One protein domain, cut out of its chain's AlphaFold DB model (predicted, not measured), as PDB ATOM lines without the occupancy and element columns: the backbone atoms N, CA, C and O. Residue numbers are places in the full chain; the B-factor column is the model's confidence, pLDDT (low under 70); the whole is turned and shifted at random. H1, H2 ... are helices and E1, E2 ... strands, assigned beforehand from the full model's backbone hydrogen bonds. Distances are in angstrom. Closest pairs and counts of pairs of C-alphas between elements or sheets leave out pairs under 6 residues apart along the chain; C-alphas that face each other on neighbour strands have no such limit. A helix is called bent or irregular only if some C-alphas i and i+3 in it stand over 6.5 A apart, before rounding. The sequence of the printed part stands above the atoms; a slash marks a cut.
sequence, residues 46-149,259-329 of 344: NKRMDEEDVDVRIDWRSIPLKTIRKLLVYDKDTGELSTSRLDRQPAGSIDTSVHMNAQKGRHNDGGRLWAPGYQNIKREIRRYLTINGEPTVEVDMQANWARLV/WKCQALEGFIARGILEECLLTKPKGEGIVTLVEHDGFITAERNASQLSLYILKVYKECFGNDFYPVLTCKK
ATOM      1  N   ASN A  46       7.919  26.187 220.637       98.19
ATOM      2  CA  ASN A  46       7.662  26.071 219.200       98.19
ATOM      3  C   ASN A  46       6.156  26.128 218.914       98.19
ATOM      4  O   ASN A  46       5.729  26.908 218.072       98.19
ATOM      5  N   LYS A  47       5.338  25.421 219.708       98.12
ATOM      6  CA  LYS A  47       3.875  25.519 219.618       98.12
ATOM      7  C   LYS A  47       3.397  26.957 219.798       98.12
ATOM      8  O   LYS A  47       2.496  27.398 219.094       98.12
ATOM      9  N   ARG A  48       3.974  27.690 220.754       97.44
ATOM     10  CA  ARG A  48       3.582  29.075 220.987       97.44
ATOM     11  C   ARG A  48       4.017  29.999 219.850       97.44
ATOM     12  O   ARG A  48       3.250  30.877 219.487       97.44
ATOM     13  N   MET A  49       5.195  29.793 219.274       97.31
ATOM     14  CA  MET A  49       5.643  30.532 218.089       97.31
ATOM     15  C   MET A  49       4.679  30.325 216.910       97.31
ATOM     16  O   MET A  49       4.301  31.300 216.268       97.31
ATOM     17  N   ASP A  50       4.202  29.093 216.698       96.50
ATOM     18  CA  ASP A  50       3.187  28.789 215.678       96.50
ATOM     19  C   ASP A  50       1.843  29.471 215.988       96.50
ATOM     20  O   ASP A  50       1.199  30.041 215.112       96.50
ATOM     21  N   GLU A  51       1.398  29.441 217.249       96.38
ATOM     22  CA  GLU A  51       0.147  30.087 217.666       96.38
ATOM     23  C   GLU A  51       0.169  31.611 217.481       96.38
ATOM     24  O   GLU A  51      -0.886  32.192 217.218       96.38
ATOM     25  N   GLU A  52       1.328  32.244 217.658       96.19
ATOM     26  CA  GLU A  52       1.549  33.686 217.465       96.19
ATOM     27  C   GLU A  52       1.758  34.066 215.986       96.19
ATOM     28  O   GLU A  52       1.985  35.240 215.699       96.19
ATOM     29  N   ASP A  53       1.672  33.097 215.062       95.38
ATOM     30  CA  ASP A  53       1.865  33.280 213.615       95.38
ATOM     31  C   ASP A  53       3.187  34.001 213.297       95.38
ATOM     32  O   ASP A  53       3.245  34.982 212.555       95.38
ATOM     33  N   VAL A  54       4.267  33.558 213.954       96.38
ATOM     34  CA  VAL A  54       5.579  34.194 213.823       96.38
ATOM     35  C   VAL A  54       6.153  33.969 212.427       96.38
ATOM     36  O   VAL A  54       6.484  32.847 212.050       96.38
ATOM     37  N   ASP A  55       6.392  35.063 211.706       97.25
ATOM     38  CA  ASP A  55       7.050  35.073 210.403       97.25
ATOM     39  C   ASP A  55       8.417  35.756 210.500       97.25
ATOM     40  O   ASP A  55       8.524  36.964 210.730       97.25
ATOM     41  N   VAL A  56       9.485  34.978 210.317       97.44
ATOM     42  CA  VAL A  56      10.862  35.486 210.316       97.44
ATOM     43  C   VAL A  56      11.415  35.443 208.907       97.44
ATOM     44  O   VAL A  56      11.415  34.392 208.274       97.44
ATOM     45  N   ARG A  57      11.928  36.572 208.411       96.44
ATOM     46  CA  ARG A  57      12.472  36.677 207.047       96.44
ATOM     47  C   ARG A  57      13.768  37.463 207.020       96.44
ATOM     48  O   ARG A  57      14.061  38.217 207.938       96.44
ATOM     49  N   ILE A  58      14.527  37.317 205.940       94.56
ATOM     50  CA  ILE A  58      15.616  38.241 205.612       94.56
ATOM     51  C   ILE A  58      15.038  39.366 204.752       94.56
ATOM     52  O   ILE A  58      14.454  39.108 203.698       94.56
ATOM     53  N   ASP A  59      15.241  40.616 205.162       93.19
ATOM     54  CA  ASP A  59      14.996  41.771 204.303       93.19
ATOM     55  C   ASP A  59      16.178  41.973 203.346       93.19
ATOM     56  O   ASP A  59      17.080  42.784 203.576       93.19
ATOM     57  N   TRP A  60      16.170  41.199 202.260       89.62
ATOM     58  CA  TRP A  60      17.211  41.211 201.231       89.62
ATOM     59  C   TRP A  60      17.425  42.594 200.605       89.62
ATOM     60  O   TRP A  60      18.556  42.936 200.264       89.62
ATOM     61  N   ARG A  61      16.368  43.412 200.510       89.38
ATOM     62  CA  ARG A  61      16.422  44.754 199.903       89.38
ATOM     63  C   ARG A  61      17.171  45.758 200.773       89.38
ATOM     64  O   ARG A  61      17.747  46.709 200.255       89.38
ATOM     65  N   SER A  62      17.196  45.535 202.083       89.69
ATOM     66  CA  SER A  62      17.916  46.399 203.019       89.69
ATOM     67  C   SER A  62      19.406  46.071 203.132       89.69
ATOM     68  O   SER A  62      20.138  46.810 203.797       89.69
ATOM     69  N   ILE A  63      19.891  44.995 202.501       89.94
ATOM     70  CA  ILE A  63      21.292  44.576 202.617       89.94
ATOM     71  C   ILE A  63      22.173  45.383 201.651       89.94
ATOM     72  O   ILE A  63      22.015  45.281 200.437       89.94
ATOM     73  N   PRO A  64      23.182  46.132 202.138       90.12
ATOM     74  CA  PRO A  64      24.079  46.875 201.263       90.12
ATOM     75  C   PRO A  64      24.842  45.955 200.302       90.12
ATOM     76  O   PRO A  64      25.419  44.953 200.732       90.12
ATOM     77  N   LEU A  65      24.990  46.366 199.038       86.44
ATOM     78  CA  LEU A  65      25.756  45.617 198.027       86.44
ATOM     79  C   LEU A  65      27.184  45.285 198.479       86.44
ATOM     80  O   LEU A  65      27.691  44.203 198.200       86.44
ATOM     81  N   LYS A  66      27.837  46.176 199.241       86.25
ATOM     82  CA  LYS A  66      29.166  45.907 199.825       86.25
ATOM     83  C   LYS A  66      29.172  44.698 200.768       86.25
ATOM     84  O   LYS A  66      30.187  44.021 200.878       86.25
ATOM     85  N   THR A  67      28.064  44.438 201.459       85.06
ATOM     86  CA  THR A  67      27.892  43.284 202.346       85.06
ATOM     87  C   THR A  67      27.686  42.017 201.524       85.06
ATOM     88  O   THR A  67      28.374  41.032 201.770       85.06
ATOM     89  N   ILE A  68      26.829  42.069 200.499       84.81
ATOM     90  CA  ILE A  68      26.620  40.957 199.560       84.81
ATOM     91  C   ILE A  68      27.938  40.574 198.874       84.81
ATOM     92  O   ILE A  68      28.339  39.413 198.908       84.81
ATOM     93  N   ARG A  69      28.691  41.557 198.365       83.50
ATOM     94  CA  ARG A  69      30.002  41.346 197.724       83.50
ATOM     95  C   ARG A  69      31.025  40.674 198.642       83.50
ATOM     96  O   ARG A  69      31.814  39.873 198.162       83.50
ATOM     97  N   LYS A  70      31.004  40.949 199.954       79.12
ATOM     98  CA  LYS A  70      31.881  40.271 200.935       79.12
ATOM     99  C   LYS A  70      31.546  38.791 201.127       79.12
ATOM    100  O   LYS A  70      32.373  38.044 201.651       79.12
ATOM    101  N   LEU A  71      30.331  38.379 200.775       79.44
ATOM    102  CA  LEU A  71      29.870  37.000 200.912       79.44
ATOM    103  C   LEU A  71      30.068  36.185 199.635       79.44
ATOM    104  O   LEU A  71      30.076  34.958 199.730       79.44
ATOM    105  N   LEU A  72      30.288  36.838 198.490       81.06
ATOM    106  CA  LEU A  72      30.711  36.170 197.263       81.06
ATOM    107  C   LEU A  72      32.092  35.543 197.472       81.06
ATOM    108  O   LEU A  72      33.000  36.158 198.040       81.06
ATOM    109  N   VAL A  73      32.242  34.293 197.050       73.31
ATOM    110  CA  VAL A  73      33.498  33.552 197.170       73.31
ATOM    111  C   VAL A  73      34.111  33.456 195.793       73.31
ATOM    112  O   VAL A  73      33.472  32.940 194.891       73.31
ATOM    113  N   TYR A  74      35.348  33.913 195.630       75.81
ATOM    114  CA  TYR A  74      36.082  33.620 194.406       75.81
ATOM    115  C   TYR A  74      36.409  32.127 194.360       75.81
ATOM    116  O   TYR A  74      37.120  31.616 195.235       75.81
ATOM    117  N   ASP A  75      35.861  31.442 193.370       72.38
ATOM    118  CA  ASP A  75      36.142  30.046 193.097       72.38
ATOM    119  C   ASP A  75      37.394  29.978 192.214       72.38
ATOM    120  O   ASP A  75      37.441  30.500 191.102       72.38
ATOM    121  N   LYS A  76      38.464  29.396 192.763       75.12
ATOM    122  CA  LYS A  76      39.771  29.367 192.097       75.12
ATOM    123  C   LYS A  76      39.826  28.395 190.926       75.12
ATOM    124  O   LYS A  76      40.686  28.574 190.071       75.12
ATOM    125  N   ASP A  77      38.953  27.396 190.921       77.12
ATOM    126  CA  ASP A  77      38.963  26.325 189.931       77.12
ATOM    127  C   ASP A  77      38.193  26.756 188.678       77.12
ATOM    128  O   ASP A  77      38.576  26.419 187.560       77.12
ATOM    129  N   THR A  78      37.147  27.565 188.862       80.00
ATOM    130  CA  THR A  78      36.324  28.117 187.771       80.00
ATOM    131  C   THR A  78      36.732  29.530 187.353       80.00
ATOM    132  O   THR A  78      36.448  29.940 186.231       80.00
ATOM    133  N   GLY A  79      37.411  30.284 188.222       79.75
ATOM    134  CA  GLY A  79      37.747  31.689 187.980       79.75
ATOM    135  C   GLY A  79      36.566  32.653 188.148       79.75
ATOM    136  O   GLY A  79      36.687  33.833 187.818       79.75
ATOM    137  N   GLU A  80      35.435  32.174 188.671       81.25
ATOM    138  CA  GLU A  80      34.196  32.936 188.809       81.25
ATOM    139  C   GLU A  80      33.867  33.272 190.272       81.25
ATOM    140  O   GLU A  80      34.387  32.694 191.232       81.25
ATOM    141  N   LEU A  81      32.974  34.246 190.463       77.31
ATOM    142  CA  LEU A  81      32.399  34.531 191.775       77.31
ATOM    143  C   LEU A  81      31.269  33.539 192.064       77.31
ATOM    144  O   LEU A  81      30.203  33.594 191.464       77.31
ATOM    145  N   SER A  82      31.482  32.676 193.050       78.06
ATOM    146  CA  SER A  82      30.482  31.752 193.570       78.06
ATOM    147  C   SER A  82      29.504  32.455 194.515       78.06
ATOM    148  O   SER A  82      29.895  33.078 195.515       78.06
ATOM    149  N   THR A  83      28.212  32.266 194.249       76.50
ATOM    150  CA  THR A  83      27.084  32.659 195.109       76.50
ATOM    151  C   THR A  83      26.769  31.627 196.188       76.50
ATOM    152  O   THR A  83      25.909  31.876 197.024       76.50
ATOM    153  N   SER A  84      27.509  30.516 196.275       74.31
ATOM    154  CA  SER A  84      27.193  29.374 197.155       74.31
ATOM    155  C   SER A  84      26.952  29.718 198.632       74.31
ATOM    156  O   SER A  84      26.258  28.989 199.338       74.31
ATOM    157  N   ARG A  85      27.522  30.816 199.148       72.12
ATOM    158  CA  ARG A  85      27.253  31.296 200.517       72.12
ATOM    159  C   ARG A  85      25.914  32.023 200.655       72.12
ATOM    160  O   ARG A  85      25.339  31.969 201.744       72.12
ATOM    161  N   LEU A  86      25.469  32.697 199.599       76.81
ATOM    162  CA  LEU A  86      24.173  33.368 199.483       76.81
ATOM    163  C   LEU A  86      23.069  32.353 199.182       76.81
ATOM    164  O   LEU A  86      22.052  32.377 199.860       76.81
ATOM    165  N   ASP A  87      23.319  31.395 198.287       76.38
ATOM    166  CA  ASP A  87      22.332  30.376 197.888       76.38
ATOM    167  C   ASP A  87      21.946  29.436 199.039       76.38
ATOM    168  O   ASP A  87      20.888  28.816 199.039       76.38
ATOM    169  N   ARG A  88      22.810  29.332 200.056       78.62
ATOM    170  CA  ARG A  88      22.533  28.593 201.298       78.62
ATOM    171  C   ARG A  88      21.685  29.378 202.300       78.62
ATOM    172  O   ARG A  88      21.374  28.836 203.358       78.62
ATOM    173  N   GLN A  89      21.381  30.648 202.034       80.75
ATOM    174  CA  GLN A  89      20.523  31.452 202.897       80.75
ATOM    175  C   GLN A  89      19.047  31.248 202.515       80.75
ATOM    176  O   GLN A  89      18.730  31.072 201.341       80.75
ATOM    177  N   PRO A  90      18.127  31.282 203.490       82.88
ATOM    178  CA  PRO A  90      16.704  31.103 203.225       82.88
ATOM    179  C   PRO A  90      16.123  32.266 202.403       82.88
ATOM    180  O   PRO A  90      16.348  33.437 202.707       82.88
ATOM    181  N   ALA A  91      15.337  31.939 201.374       80.38
ATOM    182  CA  ALA A  91      14.647  32.922 200.527       80.38
ATOM    183  C   ALA A  91      13.227  33.276 201.023       80.38
ATOM    184  O   ALA A  91      12.645  34.257 200.568       80.38
ATOM    185  N   GLY A  92      12.665  32.482 201.940       89.25
ATOM    186  CA  GLY A  92      11.301  32.629 202.452       89.25
ATOM    187  C   GLY A  92      11.239  32.758 203.971       89.25
ATOM    188  O   GLY A  92      12.195  33.212 204.602       89.25
ATOM    189  N   SER A  93      10.104  32.347 204.543       91.94
ATOM    190  CA  SER A  93       9.957  32.256 205.995       91.94
ATOM    191  C   SER A  93      10.975  31.270 206.572       91.94
ATOM    192  O   SER A  93      11.257  30.221 205.985       91.94
ATOM    193  N   ILE A  94      11.571  31.650 207.693       95.38
ATOM    194  CA  ILE A  94      12.661  30.933 208.340       95.38
ATOM    195  C   ILE A  94      12.097  30.063 209.455       95.38
ATOM    196  O   ILE A  94      11.360  30.548 210.308       95.38
ATOM    197  N   ASP A  95      12.510  28.795 209.489       94.50
ATOM    198  CA  ASP A  95      12.190  27.894 210.595       94.50
ATOM    199  C   ASP A  95      12.754  28.439 211.917       94.50
ATOM    200  O   ASP A  95      13.970  28.600 212.091       94.50
ATOM    201  N   THR A  96      11.853  28.733 212.852       95.88
ATOM    202  CA  THR A  96      12.188  29.266 214.176       95.88
ATOM    203  C   THR A  96      12.265  28.189 215.254       95.88
ATOM    204  O   THR A  96      12.574  28.515 216.404       95.88
ATOM    205  N   SER A  97      12.046  26.919 214.897       95.88
ATOM    206  CA  SER A  97      12.016  25.798 215.831       95.88
ATOM    207  C   SER A  97      13.303  25.705 216.645       95.88
ATOM    208  O   SER A  97      14.418  25.642 216.117       95.88
ATOM    209  N   VAL A  98      13.137  25.666 217.964       95.69
ATOM    210  CA  VAL A  98      14.225  25.532 218.928       95.69
ATOM    211  C   VAL A  98      14.288  24.099 219.440       95.69
ATOM    212  O   VAL A  98      13.276  23.464 219.741       95.69
ATOM    213  N   HIS A  99      15.507  23.600 219.605       93.31
ATOM    214  CA  HIS A  99      15.823  22.294 220.167       93.31
ATOM    215  C   HIS A  99      16.953  22.431 221.190       93.31
ATOM    216  O   HIS A  99      17.743  23.373 221.143       93.31
ATOM    217  N   MET A 100      17.066  21.480 222.114       90.50
ATOM    218  CA  MET A 100      18.243  21.396 222.975       90.50
ATOM    219  C   MET A 100      19.341  20.615 222.251       90.50
ATOM    220  O   MET A 100      19.147  19.463 221.868       90.50
ATOM    221  N   ASN A 101      20.514  21.224 222.113       86.19
ATOM    222  CA  ASN A 101      21.724  20.567 221.649       86.19
ATOM    223  C   ASN A 101      22.632  20.265 222.848       86.19
ATOM    224  O   ASN A 101      23.233  21.169 223.439       86.19
ATOM    225  N   ALA A 102      22.710  18.986 223.213       77.81
ATOM    226  CA  ALA A 102      23.589  18.499 224.266       77.81
ATOM    227  C   ALA A 102      24.867  17.895 223.675       77.81
ATOM    228  O   ALA A 102      24.845  17.215 222.648       77.81
ATOM    229  N   GLN A 103      25.992  18.097 224.356       71.06
ATOM    230  CA  GLN A 103      27.264  17.537 223.914       71.06
ATOM    231  C   GLN A 103      27.281  16.007 224.031       71.06
ATOM    232  O   GLN A 103      26.787  15.438 225.008       71.06
ATOM    233  N   LYS A 104      27.929  15.351 223.059       66.94
ATOM    234  CA  LYS A 104      28.149  13.898 223.038       66.94
ATOM    235  C   LYS A 104      28.704  13.409 224.382       66.94
ATOM    236  O   LYS A 104      29.736  13.896 224.845       66.94
ATOM    237  N   GLY A 105      28.001  12.460 225.002       65.31
ATOM    238  CA  GLY A 105      28.382  11.866 226.290       65.31
ATOM    239  C   GLY A 105      28.046  12.703 227.534       65.31
ATOM    240  O   GLY A 105      28.340  12.266 228.642       65.31
ATOM    241  N   ARG A 106      27.414  13.877 227.387       70.88
ATOM    242  CA  ARG A 106      26.964  14.742 228.502       70.88
ATOM    243  C   ARG A 106      25.495  15.137 228.405       70.88
ATOM    244  O   ARG A 106      25.060  16.139 228.959       70.88
ATOM    245  N   HIS A 107      24.718  14.299 227.736       66.44
ATOM    246  CA  HIS A 107      23.281  14.457 227.551       66.44
ATOM    247  C   HIS A 107      22.516  14.740 228.849       66.44
ATOM    248  O   HIS A 107      21.521  15.457 228.838       66.44
ATOM    249  N   ASN A 108      23.014  14.229 229.976       72.94
ATOM    250  CA  ASN A 108      22.362  14.377 231.266       72.94
ATOM    251  C   ASN A 108      22.462  15.780 231.888       72.94
ATOM    252  O   ASN A 108      21.641  16.107 232.749       72.94
ATOM    253  N   ASP A 109      23.416  16.601 231.449       75.25
ATOM    254  CA  ASP A 109      23.729  17.897 232.064       75.25
ATOM    255  C   ASP A 109      22.892  19.052 231.472       75.25
ATOM    256  O   ASP A 109      22.966  20.186 231.947       75.25
ATOM    257  N   GLY A 110      22.079  18.770 230.448       80.75
ATOM    258  CA  GLY A 110      21.431  19.777 229.607       80.75
ATOM    259  C   GLY A 110      22.305  20.167 228.412       80.75
ATOM    260  O   GLY A 110      23.182  19.416 227.984       80.75
ATOM    261  N   GLY A 111      22.056  21.342 227.838       85.25
ATOM    262  CA  GLY A 111      22.767  21.794 226.647       85.25
ATOM    263  C   GLY A 111      22.367  23.197 226.225       85.25
ATOM    264  O   GLY A 111      21.578  23.850 226.900       85.25
ATOM    265  N   ARG A 112      22.905  23.653 225.095       90.06
ATOM    266  CA  ARG A 112      22.525  24.943 224.506       90.06
ATOM    267  C   ARG A 112      21.221  24.812 223.737       90.06
ATOM    268  O   ARG A 112      20.933  23.757 223.178       90.06
ATOM    269  N   LEU A 113      20.473  25.903 223.654       93.50
ATOM    270  CA  LEU A 113      19.375  25.992 222.702       93.50
ATOM    271  C   LEU A 113      19.937  26.214 221.292       93.50
ATOM    272  O   LEU A 113      20.840  27.028 221.085       93.50
ATOM    273  N   TRP A 114      19.412  25.461 220.336       93.31
ATOM    274  CA  TRP A 114      19.828  25.447 218.941       93.31
ATOM    275  C   TRP A 114      18.608  25.581 218.040       93.31
ATOM    276  O   TRP A 114      17.618  24.878 218.240       93.31
ATOM    277  N   ALA A 115      18.707  26.442 217.032       94.00
ATOM    278  CA  ALA A 115      17.676  26.617 216.021       94.00
ATOM    279  C   ALA A 115      18.321  26.631 214.624       94.00
ATOM    280  O   ALA A 115      18.987  27.608 214.259       94.00
ATOM    281  N   PRO A 116      18.181  25.543 213.845       88.50
ATOM    282  CA  PRO A 116      18.933  25.366 212.605       88.50
ATOM    283  C   PRO A 116      18.590  26.399 211.527       88.50
ATOM    284  O   PRO A 116      19.467  26.717 210.719       88.50
ATOM    285  N   GLY A 117      17.359  26.927 211.522       91.31
ATOM    286  CA  GLY A 117      16.877  27.843 210.489       91.31
ATOM    287  C   GLY A 117      17.575  29.201 210.483       91.31
ATOM    288  O   GLY A 117      17.870  29.721 209.409       91.31
ATOM    289  N   TYR A 118      17.911  29.757 211.654       92.62
ATOM    290  CA  TYR A 118      18.500  31.100 211.743       92.62
ATOM    291  C   TYR A 118      19.887  31.167 212.395       92.62
ATOM    292  O   TYR A 118      20.654  32.070 212.053       92.62
ATOM    293  N   GLN A 119      20.278  30.220 213.258       93.19
ATOM    294  CA  GLN A 119      21.614  30.271 213.880       93.19
ATOM    295  C   GLN A 119      22.751  29.994 212.875       93.19
ATOM    296  O   GLN A 119      23.898  30.381 213.096       93.19
ATOM    297  N   ASN A 120      22.445  29.374 211.729       89.12
ATOM    298  CA  ASN A 120      23.398  29.175 210.631       89.12
ATOM    299  C   ASN A 120      23.521  30.382 209.683       89.12
ATOM    300  O   ASN A 120      24.452  30.431 208.868       89.12
ATOM    301  N   ILE A 121      22.602  31.349 209.774       90.25
ATOM    302  CA  ILE A 121      22.630  32.556 208.945       90.25
ATOM    303  C   ILE A 121      23.853  33.380 209.338       90.25
ATOM    304  O   ILE A 121      24.136  33.613 210.516       90.25
ATOM    305  N   LYS A 122      24.603  33.838 208.333       86.31
ATOM    306  CA  LYS A 122      25.810  34.640 208.558       86.31
ATOM    307  C   LYS A 122      25.468  35.909 209.330       86.31
ATOM    308  O   LYS A 122      24.496  36.584 209.007       86.31
ATOM    309  N   ARG A 123      26.302  36.271 210.310       86.19
ATOM    310  CA  ARG A 123      26.097  37.442 211.180       86.19
ATOM    311  C   ARG A 123      25.854  38.731 210.390       86.19
ATOM    312  O   ARG A 123      25.123  39.604 210.846       86.19
ATOM    313  N   GLU A 124      26.487  38.876 209.232       85.81
ATOM    314  CA  GLU A 124      26.335  40.019 208.334       85.81
ATOM    315  C   GLU A 124      24.927  40.112 207.736       85.81
ATOM    316  O   GLU A 124      24.429  41.220 207.581       85.81
ATOM    317  N   ILE A 125      24.294  38.974 207.443       89.38
ATOM    318  CA  ILE A 125      22.931  38.874 206.901       89.38
ATOM    319  C   ILE A 125      21.899  38.895 208.026       89.38
ATOM    320  O   ILE A 125      20.888  39.577 207.926       89.38
ATOM    321  N   ARG A 126      22.186  38.214 209.138       91.06
ATOM    322  CA  ARG A 126      21.279  38.067 210.281       91.06
ATOM    323  C   ARG A 126      20.826  39.399 210.888       91.06
ATOM    324  O   ARG A 126      19.742  39.485 211.444       91.06
ATOM    325  N   ARG A 127      21.632  40.457 210.746       91.12
ATOM    326  CA  ARG A 127      21.264  41.826 211.158       91.12
ATOM    327  C   ARG A 127      20.066  42.396 210.395       91.12
ATOM    328  O   ARG A 127      19.483  43.358 210.864       91.12
ATOM    329  N   TYR A 128      19.739  41.830 209.238       93.31
ATOM    330  CA  TYR A 128      18.625  42.231 208.382       93.31
ATOM    331  C   TYR A 128      17.442  41.265 208.502       93.31
ATOM    332  O   TYR A 128      16.590  41.226 207.619       93.31
ATOM    333  N   LEU A 129      17.392  40.461 209.569       95.38
ATOM    334  CA  LEU A 129      16.188  39.703 209.868       95.38
ATOM    335  C   LEU A 129      15.042  40.646 210.230       95.38
ATOM    336  O   LEU A 129      15.242  41.656 210.914       95.38
ATOM    337  N   THR A 130      13.841  40.259 209.826       97.00
ATOM    338  CA  THR A 130      12.587  40.822 210.302       97.00
ATOM    339  C   THR A 130      11.806  39.777 211.086       97.00
ATOM    340  O   THR A 130      11.913  38.583 210.811       97.00
ATOM    341  N   ILE A 131      11.037  40.226 212.077       97.25
ATOM    342  CA  ILE A 131      10.031  39.420 212.779       97.25
ATOM    343  C   ILE A 131       8.688  40.097 212.518       97.25
ATOM    344  O   ILE A 131       8.520  41.265 212.863       97.25
ATOM    345  N   ASN A 132       7.760  39.390 211.879       96.25
ATOM    346  CA  ASN A 132       6.448  39.894 211.460       96.25
ATOM    347  C   ASN A 132       6.553  41.196 210.639       96.25
ATOM    348  O   ASN A 132       5.781  42.134 210.813       96.25
ATOM    349  N   GLY A 133       7.562  41.266 209.762       95.00
ATOM    350  CA  GLY A 133       7.839  42.431 208.915       95.00
ATOM    351  C   GLY A 133       8.614  43.568 209.591       95.00
ATOM    352  O   GLY A 133       8.991  44.524 208.918       95.00
ATOM    353  N   GLU A 134       8.912  43.472 210.887       95.62
ATOM    354  CA  GLU A 134       9.618  44.527 211.613       95.62
ATOM    355  C   GLU A 134      11.120  44.275 211.730       95.62
ATOM    356  O   GLU A 134      11.514  43.141 212.011       95.62
ATOM    357  N   PRO A 135      11.968  45.316 211.609       96.12
ATOM    358  CA  PRO A 135      13.402  45.198 211.837       96.12
ATOM    359  C   PRO A 135      13.725  44.618 213.211       96.12
ATOM    360  O   PRO A 135      13.040  44.889 214.203       96.12
ATOM    361  N   THR A 136      14.809  43.852 213.275       96.56
ATOM    362  CA  THR A 136      15.256  43.201 214.505       96.56
ATOM    363  C   THR A 136      16.520  43.826 215.086       96.56
ATOM    364  O   THR A 136      17.281  44.534 214.427       96.56
ATOM    365  N   VAL A 137      16.759  43.536 216.362       96.00
ATOM    366  CA  VAL A 137      18.006  43.820 217.072       96.00
ATOM    367  C   VAL A 137      18.502  42.552 217.752       96.00
ATOM    368  O   VAL A 137      17.713  41.811 218.332       96.00
ATOM    369  N   GLU A 138      19.816  42.329 217.722       96.50
ATOM    370  CA  GLU A 138      20.478  41.290 218.520       96.50
ATOM    371  C   GLU A 138      20.971  41.915 219.840       96.50
ATOM    372  O   GLU A 138      21.832  42.802 219.822       96.50
ATOM    373  N   VAL A 139      20.421  41.479 220.974       97.06
ATOM    374  CA  VAL A 139      20.874  41.815 222.332       97.06
ATOM    375  C   VAL A 139      21.804  40.705 222.819       97.06
ATOM    376  O   VAL A 139      21.382  39.571 223.022       97.06
ATOM    377  N   ASP A 140      23.081  41.031 222.987       94.75
ATOM    378  CA  ASP A 140      24.172  40.078 223.206       94.75
ATOM    379  C   ASP A 140      24.769  40.221 224.609       94.75
ATOM    380  O   ASP A 140      25.095  41.342 225.026       94.75
ATOM    381  N   MET A 141      24.953  39.105 225.323       94.62
ATOM    382  CA  MET A 141      25.628  39.093 226.624       94.62
ATOM    383  C   MET A 141      27.148  39.064 226.434       94.62
ATOM    384  O   MET A 141      27.745  38.074 226.016       94.62
ATOM    385  N   GLN A 142      27.821  40.155 226.782       92.81
ATOM    386  CA  GLN A 142      29.244  40.302 226.513       92.81
ATOM    387  C   GLN A 142      30.129  39.456 227.428       92.81
ATOM    388  O   GLN A 142      30.026  39.514 228.653       92.81
ATOM    389  N   ALA A 143      31.108  38.777 226.819       92.25
ATOM    390  CA  ALA A 143      32.118  37.972 227.514       92.25
ATOM    391  C   ALA A 143      31.498  36.922 228.456       92.25
ATOM    392  O   ALA A 143      31.994  36.687 229.562       92.25
ATOM    393  N   ASN A 144      30.406  36.302 227.999       91.31
ATOM    394  CA  ASN A 144      29.494  35.547 228.843       91.31
ATOM    395  C   ASN A 144      30.185  34.452 229.671       91.31
ATOM    396  O   ASN A 144      30.018  34.415 230.882       91.31
ATOM    397  N   TRP A 145      31.052  33.625 229.078       92.75
ATOM    398  CA  TRP A 145      31.712  32.527 229.807       92.75
ATOM    399  C   TRP A 145      32.524  32.987 231.017       92.75
ATOM    400  O   TRP A 145      32.361  32.439 232.103       92.75
ATOM    401  N   ALA A 146      33.369  34.009 230.854       95.25
ATOM    402  CA  ALA A 146      34.159  34.540 231.960       95.25
ATOM    403  C   ALA A 146      33.249  35.077 233.075       95.25
ATOM    404  O   ALA A 146      33.457  34.773 234.249       95.25
ATOM    405  N   ARG A 147      32.192  35.814 232.706       96.00
ATOM    406  CA  ARG A 147      31.216  36.362 233.659       96.00
ATOM    407  C   ARG A 147      30.425  35.275 234.378       96.00
ATOM    408  O   ARG A 147      30.235  35.380 235.583       96.00
ATOM    409  N   LEU A 148      30.015  34.222 233.675       95.94
ATOM    410  CA  LEU A 148      29.323  33.079 234.269       95.94
ATOM    411  C   LEU A 148      30.200  32.368 235.298       95.94
ATOM    412  O   LEU A 148      29.703  32.004 236.361       95.94
ATOM    413  N   VAL A 149      31.499  32.203 235.031       97.19
ATOM    414  CA  VAL A 149      32.418  31.606 236.011       97.19
ATOM    415  C   VAL A 149      32.614  32.537 237.209       97.19
ATOM    416  O   VAL A 149      32.493  32.078 238.346       97.19
ATOM    417  N   TRP A 259      31.709  23.344 229.153       88.00
ATOM    418  CA  TRP A 259      30.482  22.533 229.098       88.00
ATOM    419  C   TRP A 259      29.456  22.954 230.153       88.00
ATOM    420  O   TRP A 259      28.270  23.039 229.851       88.00
ATOM    421  N   LYS A 260      29.891  23.243 231.388       90.56
ATOM    422  CA  LYS A 260      28.977  23.712 232.438       90.56
ATOM    423  C   LYS A 260      28.507  25.132 232.149       90.56
ATOM    424  O   LYS A 260      27.340  25.424 232.382       90.56
ATOM    425  N   CYS A 261      29.370  25.982 231.586       92.00
ATOM    426  CA  CYS A 261      28.954  27.283 231.064       92.00
ATOM    427  C   CYS A 261      27.930  27.123 229.933       92.00
ATOM    428  O   CYS A 261      26.912  27.796 229.963       92.00
ATOM    429  N   GLN A 262      28.133  26.195 228.992       90.44
ATOM    430  CA  GLN A 262      27.189  25.925 227.900       90.44
ATOM    431  C   GLN A 262      25.826  25.429 228.397       90.44
ATOM    432  O   GLN A 262      24.791  25.866 227.901       90.44
ATOM    433  N   ALA A 263      25.815  24.528 229.381       90.50
ATOM    434  CA  ALA A 263      24.578  24.068 230.005       90.50
ATOM    435  C   ALA A 263      23.871  25.217 230.741       90.50
ATOM    436  O   ALA A 263      22.669  25.416 230.577       90.50
ATOM    437  N   LEU A 264      24.623  26.015 231.508       92.38
ATOM    438  CA  LEU A 264      24.101  27.181 232.222       92.38
ATOM    439  C   LEU A 264      23.545  28.247 231.266       92.38
ATOM    440  O   LEU A 264      22.486  28.801 231.539       92.38
ATOM    441  N   GLU A 265      24.200  28.480 230.127       93.50
ATOM    442  CA  GLU A 265      23.683  29.312 229.032       93.50
ATOM    443  C   GLU A 265      22.326  28.817 228.543       93.50
ATOM    444  O   GLU A 265      21.409  29.617 228.396       93.50
ATOM    445  N   GLY A 266      22.168  27.506 228.348       93.44
ATOM    446  CA  GLY A 266      20.889  26.918 227.961       93.44
ATOM    447  C   GLY A 266      19.782  27.146 228.986       93.44
ATOM    448  O   GLY A 266      18.663  27.479 228.606       93.44
ATOM    449  N   PHE A 267      20.084  27.009 230.281       94.44
ATOM    450  CA  PHE A 267      19.112  27.284 231.347       94.44
ATOM    451  C   PHE A 267      18.719  28.762 231.409       94.44
ATOM    452  O   PHE A 267      17.534  29.068 231.524       94.44
ATOM    453  N   ILE A 268      19.691  29.670 231.292       96.19
ATOM    454  CA  ILE A 268      19.441  31.116 231.263       96.19
ATOM    455  C   ILE A 268      18.606  31.479 230.031       96.19
ATOM    456  O   ILE A 268      17.590  32.156 230.159       96.19
ATOM    457  N   ALA A 269      18.979  30.982 228.849       97.19
ATOM    458  CA  ALA A 269      18.246  31.231 227.613       97.19
ATOM    459  C   ALA A 269      16.812  30.701 227.675       97.19
ATOM    460  O   ALA A 269      15.887  31.393 227.259       97.19
ATOM    461  N   ARG A 270      16.612  29.514 228.256       96.69
ATOM    462  CA  ARG A 270      15.278  28.983 228.533       96.69
ATOM    463  C   ARG A 270      14.459  29.941 229.401       96.69
ATOM    464  O   ARG A 270      13.356  30.290 228.997       96.69
ATOM    465  N   GLY A 271      14.993  30.378 230.544       97.56
ATOM    466  CA  GLY A 271      14.282  31.298 231.439       97.56
ATOM    467  C   GLY A 271      13.932  32.621 230.750       97.56
ATOM    468  O   GLY A 271      12.822  33.124 230.888       97.56
ATOM    469  N   ILE A 272      14.844  33.149 229.927       98.38
ATOM    470  CA  ILE A 272      14.611  34.377 229.153       98.38
ATOM    471  C   ILE A 272      13.459  34.188 228.166       98.38
ATOM    472  O   ILE A 272      12.571  35.032 228.104       98.38
ATOM    473  N   LEU A 273      13.441  33.087 227.416       98.31
ATOM    474  CA  LEU A 273      12.377  32.808 226.448       98.31
ATOM    475  C   LEU A 273      11.031  32.501 227.130       98.31
ATOM    476  O   LEU A 273       9.982  32.882 226.608       98.31
ATOM    477  N   GLU A 274      11.046  31.871 228.310       98.06
ATOM    478  CA  GLU A 274       9.850  31.699 229.146       98.06
ATOM    479  C   GLU A 274       9.266  33.067 229.553       98.06
ATOM    480  O   GLU A 274       8.075  33.320 229.353       98.06
ATOM    481  N   GLU A 275      10.099  33.988 230.040       97.94
ATOM    482  CA  GLU A 275       9.695  35.359 230.395       97.94
ATOM    483  C   GLU A 275       9.238  36.188 229.190       97.94
ATOM    484  O   GLU A 275       8.297  36.978 229.298       97.94
ATOM    485  N   CYS A 276       9.872  35.992 228.034       98.06
ATOM    486  CA  CYS A 276       9.517  36.696 226.809       98.06
ATOM    487  C   CYS A 276       8.139  36.279 226.292       98.06
ATOM    488  O   CYS A 276       7.361  37.151 225.912       98.06
ATOM    489  N   LEU A 277       7.836  34.975 226.272       97.06
ATOM    490  CA  LEU A 277       6.700  34.458 225.505       97.06
ATOM    491  C   LEU A 277       5.771  33.531 226.299       97.06
ATOM    492  O   LEU A 277       4.558  33.721 226.275       97.06
ATOM    493  N   LEU A 278       6.309  32.532 227.006       97.19
ATOM    494  CA  LEU A 278       5.491  31.450 227.582       97.19
ATOM    495  C   LEU A 278       4.746  31.834 228.863       97.19
ATOM    496  O   LEU A 278       3.714  31.248 229.175       97.19
ATOM    497  N   THR A 279       5.251  32.813 229.607       96.00
ATOM    498  CA  THR A 279       4.597  33.328 230.822       96.00
ATOM    499  C   THR A 279       3.508  34.358 230.521       96.00
ATOM    500  O   THR A 279       2.863  34.849 231.448       96.00
ATOM    501  N   LYS A 280       3.307  34.717 229.246       96.19
ATOM    502  CA  LYS A 280       2.402  35.791 228.822       96.19
ATOM    503  C   LYS A 280       1.144  35.239 228.143       96.19
ATOM    504  O   LYS A 280       1.203  34.196 227.476       96.19
ATOM    505  N   PRO A 281      -0.004  35.929 228.254       96.12
ATOM    506  CA  PRO A 281      -1.161  35.650 227.412       96.12
ATOM    507  C   PRO A 281      -0.827  35.768 225.920       96.12
ATOM    508  O   PRO A 281       0.163  36.393 225.528       96.12
ATOM    509  N   LYS A 282      -1.639  35.117 225.081       94.00
ATOM    510  CA  LYS A 282      -1.466  35.146 223.622       94.00
ATOM    511  C   LYS A 282      -1.567  36.578 223.107       94.00
ATOM    512  O   LYS A 282      -2.505  37.275 223.476       94.00
ATOM    513  N   GLY A 283      -0.606  36.999 222.287       93.69
ATOM    514  CA  GLY A 283      -0.512  38.360 221.753       93.69
ATOM    515  C   GLY A 283       0.121  39.400 222.689       93.69
ATOM    516  O   GLY A 283       0.341  40.528 222.261       93.69
ATOM    517  N   GLU A 284       0.444  39.051 223.941       94.06
ATOM    518  CA  GLU A 284       1.091  39.966 224.904       94.06
ATOM    519  C   GLU A 284       2.590  39.692 225.100       94.06
ATOM    520  O   GLU A 284       3.319  40.512 225.662       94.06
ATOM    521  N   GLY A 285       3.065  38.522 224.666       95.69
ATOM    522  CA  GLY A 285       4.479  38.164 224.720       95.69
ATOM    523  C   GLY A 285       5.317  38.873 223.657       95.69
ATOM    524  O   GLY A 285       4.815  39.343 222.638       95.69
ATOM    525  N   ILE A 286       6.631  38.917 223.875       97.00
ATOM    526  CA  ILE A 286       7.589  39.363 222.865       97.00
ATOM    527  C   ILE A 286       8.223  38.152 222.186       97.00
ATOM    528  O   ILE A 286       8.858  37.304 222.814       97.00
ATOM    529  N   VAL A 287       8.089  38.095 220.866       97.56
ATOM    530  CA  VAL A 287       8.760  37.087 220.049       97.56
ATOM    531  C   VAL A 287      10.264  37.338 220.099       97.56
ATOM    532  O   VAL A 287      10.737  38.445 219.815       97.56
ATOM    533  N   THR A 288      11.013  36.315 220.501       98.06
ATOM    534  CA  THR A 288      12.465  36.386 220.673       98.06
ATOM    535  C   THR A 288      13.104  35.091 220.188       98.06
ATOM    536  O   THR A 288      12.693  34.003 220.578       98.06
ATOM    537  N   LEU A 289      14.127  35.217 219.348       97.69
ATOM    538  CA  LEU A 289      14.943  34.121 218.839       97.69
ATOM    539  C   LEU A 289      16.225  34.016 219.674       97.69
ATOM    540  O   LEU A 289      16.786  35.034 220.079       97.69
ATOM    541  N   VAL A 290      16.718  32.805 219.921       95.94
ATOM    542  CA  VAL A 290      17.951  32.572 220.693       95.94
ATOM    543  C   VAL A 290      19.142  32.385 219.768       95.94
ATOM    544  O   VAL A 290      19.114  31.526 218.900       95.94
ATOM    545  N   GLU A 291      20.220  33.124 219.984       92.69
ATOM    546  CA  GLU A 291      21.424  33.099 219.156       92.69
ATOM    547  C   GLU A 291      22.659  32.953 220.047       92.69
ATOM    548  O   GLU A 291      23.220  33.938 220.511       92.69
ATOM    549  N   HIS A 292      23.095  31.715 220.294       86.19
ATOM    550  CA  HIS A 292      24.205  31.426 221.212       86.19
ATOM    551  C   HIS A 292      24.043  32.106 222.592       86.19
ATOM    552  O   HIS A 292      23.188  31.692 223.370       86.19
ATOM    553  N   ASP A 293      24.884  33.093 222.915       85.81
ATOM    554  CA  ASP A 293      24.868  33.924 224.125       85.81
ATOM    555  C   ASP A 293      24.110  35.261 223.956       85.81
ATOM    556  O   ASP A 293      24.156  36.126 224.835       85.81
ATOM    557  N   GLY A 294      23.364  35.412 222.860       94.25
ATOM    558  CA  GLY A 294      22.515  36.555 222.543       94.25
ATOM    559  C   GLY A 294      21.092  36.175 222.124       94.25
ATOM    560  O   GLY A 294      20.716  35.004 222.033       94.25
ATOM    561  N   PHE A 295      20.276  37.201 221.889       97.56
ATOM    562  CA  PHE A 295      18.843  37.084 221.624       97.56
ATOM    563  C   PHE A 295      18.410  38.101 220.570       97.56
ATOM    564  O   PHE A 295      18.834  39.253 220.616       97.56
ATOM    565  N   ILE A 296      17.556  37.699 219.634       97.69
ATOM    566  CA  ILE A 296      17.074  38.548 218.542       97.69
ATOM    567  C   ILE A 296      15.585  38.807 218.738       97.69
ATOM    568  O   ILE A 296      14.805  37.868 218.855       97.69
ATOM    569  N   THR A 297      15.174  40.068 218.758       97.81
ATOM    570  CA  THR A 297      13.757  40.461 218.855       97.81
ATOM    571  C   THR A 297      13.476  41.657 217.949       97.81
ATOM    572  O   THR A 297      14.411  42.291 217.455       97.81
ATOM    573  N   ALA A 298      12.200  41.978 217.726       96.81
ATOM    574  CA  ALA A 298      11.804  43.201 217.032       96.81
ATOM    575  C   ALA A 298      12.397  44.431 217.741       96.81
ATOM    576  O   ALA A 298      12.418  44.500 218.970       96.81
ATOM    577  N   GLU A 299      12.867  45.426 216.988       96.00
ATOM    578  CA  GLU A 299      13.615  46.562 217.542       96.00
ATOM    579  C   GLU A 299      12.885  47.309 218.666       96.00
ATOM    580  O   GLU A 299      13.525  47.745 219.628       96.00
ATOM    581  N   ARG A 300      11.555  47.425 218.576       95.81
ATOM    582  CA  ARG A 300      10.713  48.039 219.615       95.81
ATOM    583  C   ARG A 300      10.790  47.324 220.971       95.81
ATOM    584  O   ARG A 300      10.577  47.950 222.002       95.81
ATOM    585  N   ASN A 301      11.138  46.038 220.979       97.25
ATOM    586  CA  ASN A 301      11.155  45.184 222.164       97.25
ATOM    587  C   ASN A 301      12.541  45.111 222.828       97.25
ATOM    588  O   ASN A 301      12.687  44.451 223.855       97.25
ATOM    589  N   ALA A 302      13.559  45.796 222.290       96.62
ATOM    590  CA  ALA A 302      14.949  45.715 222.759       96.62
ATOM    591  C   ALA A 302      15.108  45.981 224.266       96.62
ATOM    592  O   ALA A 302      15.807  45.254 224.980       96.62
ATOM    593  N   SER A 303      14.450  47.038 224.748       97.00
ATOM    594  CA  SER A 303      14.502  47.444 226.153       97.00
ATOM    595  C   SER A 303      13.816  46.414 227.044       97.00
ATOM    596  O   SER A 303      14.368  46.027 228.071       97.00
ATOM    597  N   GLN A 304      12.652  45.913 226.622       97.81
ATOM    598  CA  GLN A 304      11.905  44.903 227.369       97.81
ATOM    599  C   GLN A 304      12.671  43.577 227.452       97.81
ATOM    600  O   GLN A 304      12.780  42.997 228.531       97.81
ATOM    601  N   LEU A 305      13.276  43.139 226.345       98.31
ATOM    602  CA  LEU A 305      14.156  41.972 226.319       98.31
ATOM    603  C   LEU A 305      15.335  42.145 227.285       98.31
ATOM    604  O   LEU A 305      15.634  41.239 228.056       98.31
ATOM    605  N   SER A 306      15.965  43.321 227.309       98.25
ATOM    606  CA  SER A 306      17.073  43.608 228.232       98.25
ATOM    607  C   SER A 306      16.646  43.524 229.706       98.25
ATOM    608  O   SER A 306      17.407  43.026 230.538       98.25
ATOM    609  N   LEU A 307      15.417  43.945 230.034       98.12
ATOM    610  CA  LEU A 307      14.843  43.793 231.375       98.12
ATOM    611  C   LEU A 307      14.588  42.322 231.731       98.12
ATOM    612  O   LEU A 307      14.891  41.918 232.853       98.12
ATOM    613  N   TYR A 308      14.090  41.511 230.794       98.38
ATOM    614  CA  TYR A 308      13.912  40.071 231.017       98.38
ATOM    615  C   TYR A 308      15.244  39.338 231.173       98.38
ATOM    616  O   TYR A 308      15.383  38.527 232.088       98.38
ATOM    617  N   ILE A 309      16.255  39.681 230.368       98.31
ATOM    618  CA  ILE A 309      17.616  39.157 230.533       98.31
ATOM    619  C   ILE A 309      18.147  39.494 231.932       98.31
ATOM    620  O   ILE A 309      18.638  38.608 232.630       98.31
ATOM    621  N   LEU A 310      18.011  40.748 232.377       98.12
ATOM    622  CA  LEU A 310      18.446  41.164 233.711       98.12
ATOM    623  C   LEU A 310      17.694  40.422 234.825       98.12
ATOM    624  O   LEU A 310      18.326  39.976 235.782       98.12
ATOM    625  N   LYS A 311      16.369  40.284 234.701       98.06
ATOM    626  CA  LYS A 311      15.528  39.555 235.660       98.06
ATOM    627  C   LYS A 311      16.020  38.116 235.825       98.06
ATOM    628  O   LYS A 311      16.377  37.725 236.933       98.06
ATOM    629  N   VAL A 312      16.125  37.370 234.727       98.06
ATOM    630  CA  VAL A 312      16.537  35.957 234.758       98.06
ATOM    631  C   VAL A 312      17.974  35.807 235.259       98.06
ATOM    632  O   VAL A 312      18.279  34.888 236.021       98.06
ATOM    633  N   TYR A 313      18.869  36.730 234.899       97.12
ATOM    634  CA  TYR A 313      20.240  36.719 235.409       97.12
ATOM    635  C   TYR A 313      20.278  36.887 236.936       97.12
ATOM    636  O   TYR A 313      20.982  36.143 237.624       97.12
ATOM    637  N   LYS A 314      19.473  37.806 237.484       97.56
ATOM    638  CA  LYS A 314      19.341  38.003 238.937       97.56
ATOM    639  C   LYS A 314      18.708  36.806 239.636       97.56
ATOM    640  O   LYS A 314      19.154  36.444 240.717       97.56
ATOM    641  N   GLU A 315      17.733  36.145 239.024       97.19
ATOM    642  CA  GLU A 315      17.166  34.900 239.562       97.19
ATOM    643  C   GLU A 315      18.205  33.769 239.603       97.19
ATOM    644  O   GLU A 315      18.236  32.976 240.544       97.19
ATOM    645  N   CYS A 316      19.107  33.718 238.618       95.44
ATOM    646  CA  CYS A 316      20.151  32.697 238.549       95.44
ATOM    647  C   CYS A 316      21.293  32.910 239.555       95.44
ATOM    648  O   CYS A 316      21.883  31.929 240.027       95.44
ATOM    649  N   PHE A 317      21.654  34.165 239.841       96.44
ATOM    650  CA  PHE A 317      22.888  34.488 240.567       96.44
ATOM    651  C   PHE A 317      22.692  35.333 241.832       96.44
ATOM    652  O   PHE A 317      23.559  35.296 242.702       96.44
ATOM    653  N   GLY A 318      21.570  36.037 241.969       96.44
ATOM    654  CA  GLY A 318      21.290  37.007 243.030       96.44
ATOM    655  C   GLY A 318      21.247  38.453 242.516       96.44
ATOM    656  O   GLY A 318      21.701  38.756 241.414       96.44
ATOM    657  N   ASN A 319      20.713  39.363 243.336       96.69
ATOM    658  CA  ASN A 319      20.457  40.760 242.950       96.69
ATOM    659  C   ASN A 319      21.716  41.597 242.679       96.69
ATOM    660  O   ASN A 319      21.622  42.589 241.951       96.69
ATOM    661  N   ASP A 320      22.865  41.184 243.214       96.62
ATOM    662  CA  ASP A 320      24.156  41.863 243.039       96.62
ATOM    663  C   ASP A 320      24.818  41.554 241.687       96.62
ATOM    664  O   ASP A 320      25.831  42.155 241.325       96.62
ATOM    665  N   PHE A 321      24.249  40.616 240.926       97.31
ATOM    666  CA  PHE A 321      24.790  40.164 239.655       97.31
ATOM    667  C   PHE A 321      23.997  40.725 238.480       97.31
ATOM    668  O   PHE A 321      22.764  40.765 238.483       97.31
ATOM    669  N   TYR A 322      24.713  41.123 237.433       96.31
ATOM    670  CA  TYR A 322      24.108  41.629 236.207       96.31
ATOM    671  C   TYR A 322      24.968  41.314 234.975       96.31
ATOM    672  O   TYR A 322      26.204  41.366 235.040       96.31
ATOM    673  N   PRO A 323      24.338  41.006 233.829       95.56
ATOM    674  CA  PRO A 323      25.053  40.823 232.581       95.56
ATOM    675  C   PRO A 323      25.439  42.187 231.995       95.56
ATOM    676  O   PRO A 323      24.775  43.197 232.225       95.56
ATOM    677  N   VAL A 324      26.503  42.211 231.193       95.44
ATOM    678  CA  VAL A 324      26.814  43.369 230.346       95.44
ATOM    679  C   VAL A 324      26.205  43.112 228.980       95.44
ATOM    680  O   VAL A 324      26.568  42.137 228.325       95.44
ATOM    681  N   LEU A 325      25.267  43.963 228.572       95.62
ATOM    682  CA  LEU A 325      24.501  43.792 227.341       95.62
ATOM    683  C   LEU A 325      24.989  44.745 226.256       95.62
ATOM    684  O   LEU A 325      25.339  45.893 226.532       95.62
ATOM    685  N   THR A 326      24.959  44.285 225.009       93.69
ATOM    686  CA  THR A 326      25.091  45.165 223.842       93.69
ATOM    687  C   THR A 326      24.014  44.911 222.817       93.69
ATOM    688  O   THR A 326      23.670  43.766 222.551       93.69
ATOM    689  N   CYS A 327      23.534  45.986 222.201       91.38
ATOM    690  CA  CYS A 327      22.533  45.930 221.146       91.38
ATOM    691  C   CYS A 327      23.209  46.127 219.788       91.38
ATOM    692  O   CYS A 327      23.810  47.171 219.527       91.38
ATOM    693  N   LYS A 328      23.103  45.136 218.906       87.00
ATOM    694  CA  LYS A 328      23.610  45.200 217.531       87.00
ATOM    695  C   LYS A 328      22.425  45.420 216.593       87.00
ATOM    696  O   LYS A 328      21.643  44.503 216.359       87.00
ATOM    697  N   LYS A 329      22.311  46.637 216.059       80.69
ATOM    698  CA  LYS A 329      21.313  47.023 215.048       80.69
ATOM    699  C   LYS A 329      21.944  47.162 213.662       80.69
ATOM    700  O   LYS A 329      23.178  47.198 213.535       80.69
TER     701      LYS A 329
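What this domain is: This is residues 46 to 149 and 259 to 329 of the 344 residues of an uncharacterized protein of Pontiella sulfatireligans (UniProt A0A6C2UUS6). A strongly twisted antiparallel sheet of six strands has two long helices, H7 and H8, packed on one face and crossing each other steeply, and the small hairpin E2 and E3 packs on H7. From this body an arm of H2, H3 and residues 72 to 83 between them reaches far out and makes much of the length. The printed part has 175 residues, in the order H1 E1 H2 H3 E2 E3 H4 H5 E4 E5 H6 H7 E6 E7 H8 E8, of mixed class, helices and strands. It is compact, with a radius of gyration of the C-alphas of 17.5 A, and spans 57 by 39 by 28 A.

Where its parts are: Start in the branched sheet: E5, residues 134 to 141, runs 22.6 A from C-alpha 134 at (9.618, 44.527, 211.613). Its other strands are E1 at 56 to 58, E4 at 129 to 131, E6 at 288 to 291, E7 at 294 to 298, 13.8 A, and E8 at 325 to 328, ending with C-alpha 328 at (23.610, 45.200, 217.531). H7, residues 259 to 278, runs 26.6 A; H8, residues 299 to 317, runs 27.6 A and is irregular, with C-alphas 300 and 303 7.6 A apart. Find H1 at 46 to 51, beginning at (7.662, 26.071, 219.200), H2 at 65 to 71, H3 at 84 to 87, E2 at 99 to 101, E3 at 112 to 114, H4 at 116 to 119, H5 at 123 to 126 and H6 at 144 to 149.

How they stand to each other: Look first at E5, antiparallel to E4 (N 131 to O 134, 3.0 A), E7 (N 139 to O 295, 2.8 A) and E8 (N 140 to O 326, 2.8 A). E1 pairs with E4 (N 130 to O 57, 2.8 A), and E6 with E7 in a hairpin (N 289 to O 296, 2.8 A). H7, 9.4 A over the sheet, lies over E6; H8, on the same face at 8.9 A, lies over E5 and only just over E7, with 3 C-alphas. They touch at Ile 272 and Ile 309, C-alphas 5.8 A apart, at a steep tilt of 53 degrees, opposite ways. In the hairpin E2 and E3, N 99 and O 114 are 2.8 A apart; the closest C-alphas of E3 and H7, Arg 112 and Gly 266, are 4.3 A apart. H6 only just touches H7, with 3 pairs within 8 A, closest Trp 145 and Cys 261 at 6.1 A; H1 is close to H7 but not clearly touching, Arg 48 to Leu 278 at 7.3 A. H4 and H5 only graze the sheet. H2 only just touches H3, with 3 pairs, closest Leu 71 and Arg 85 at 6.3 A. Each O i to N i+4 pair is within hydrogen-bond range in H1, H2, H6 and H7, and 13 of 15 are in H8; H3, H4 and H5 are too short for one.

The domain as a whole: The C-alphas farthest apart, Thr 78 and Asn 319, are 58.8 A apart. Residues 150 to 258 are not printed, and C-alphas 149 and 259 stand 11.6 A apart across the cut. The links H2 to H3 and H3 to E2 are long. Mean pLDDT of the printed part is 90.9; residues 104, 105 and 107 are under 70.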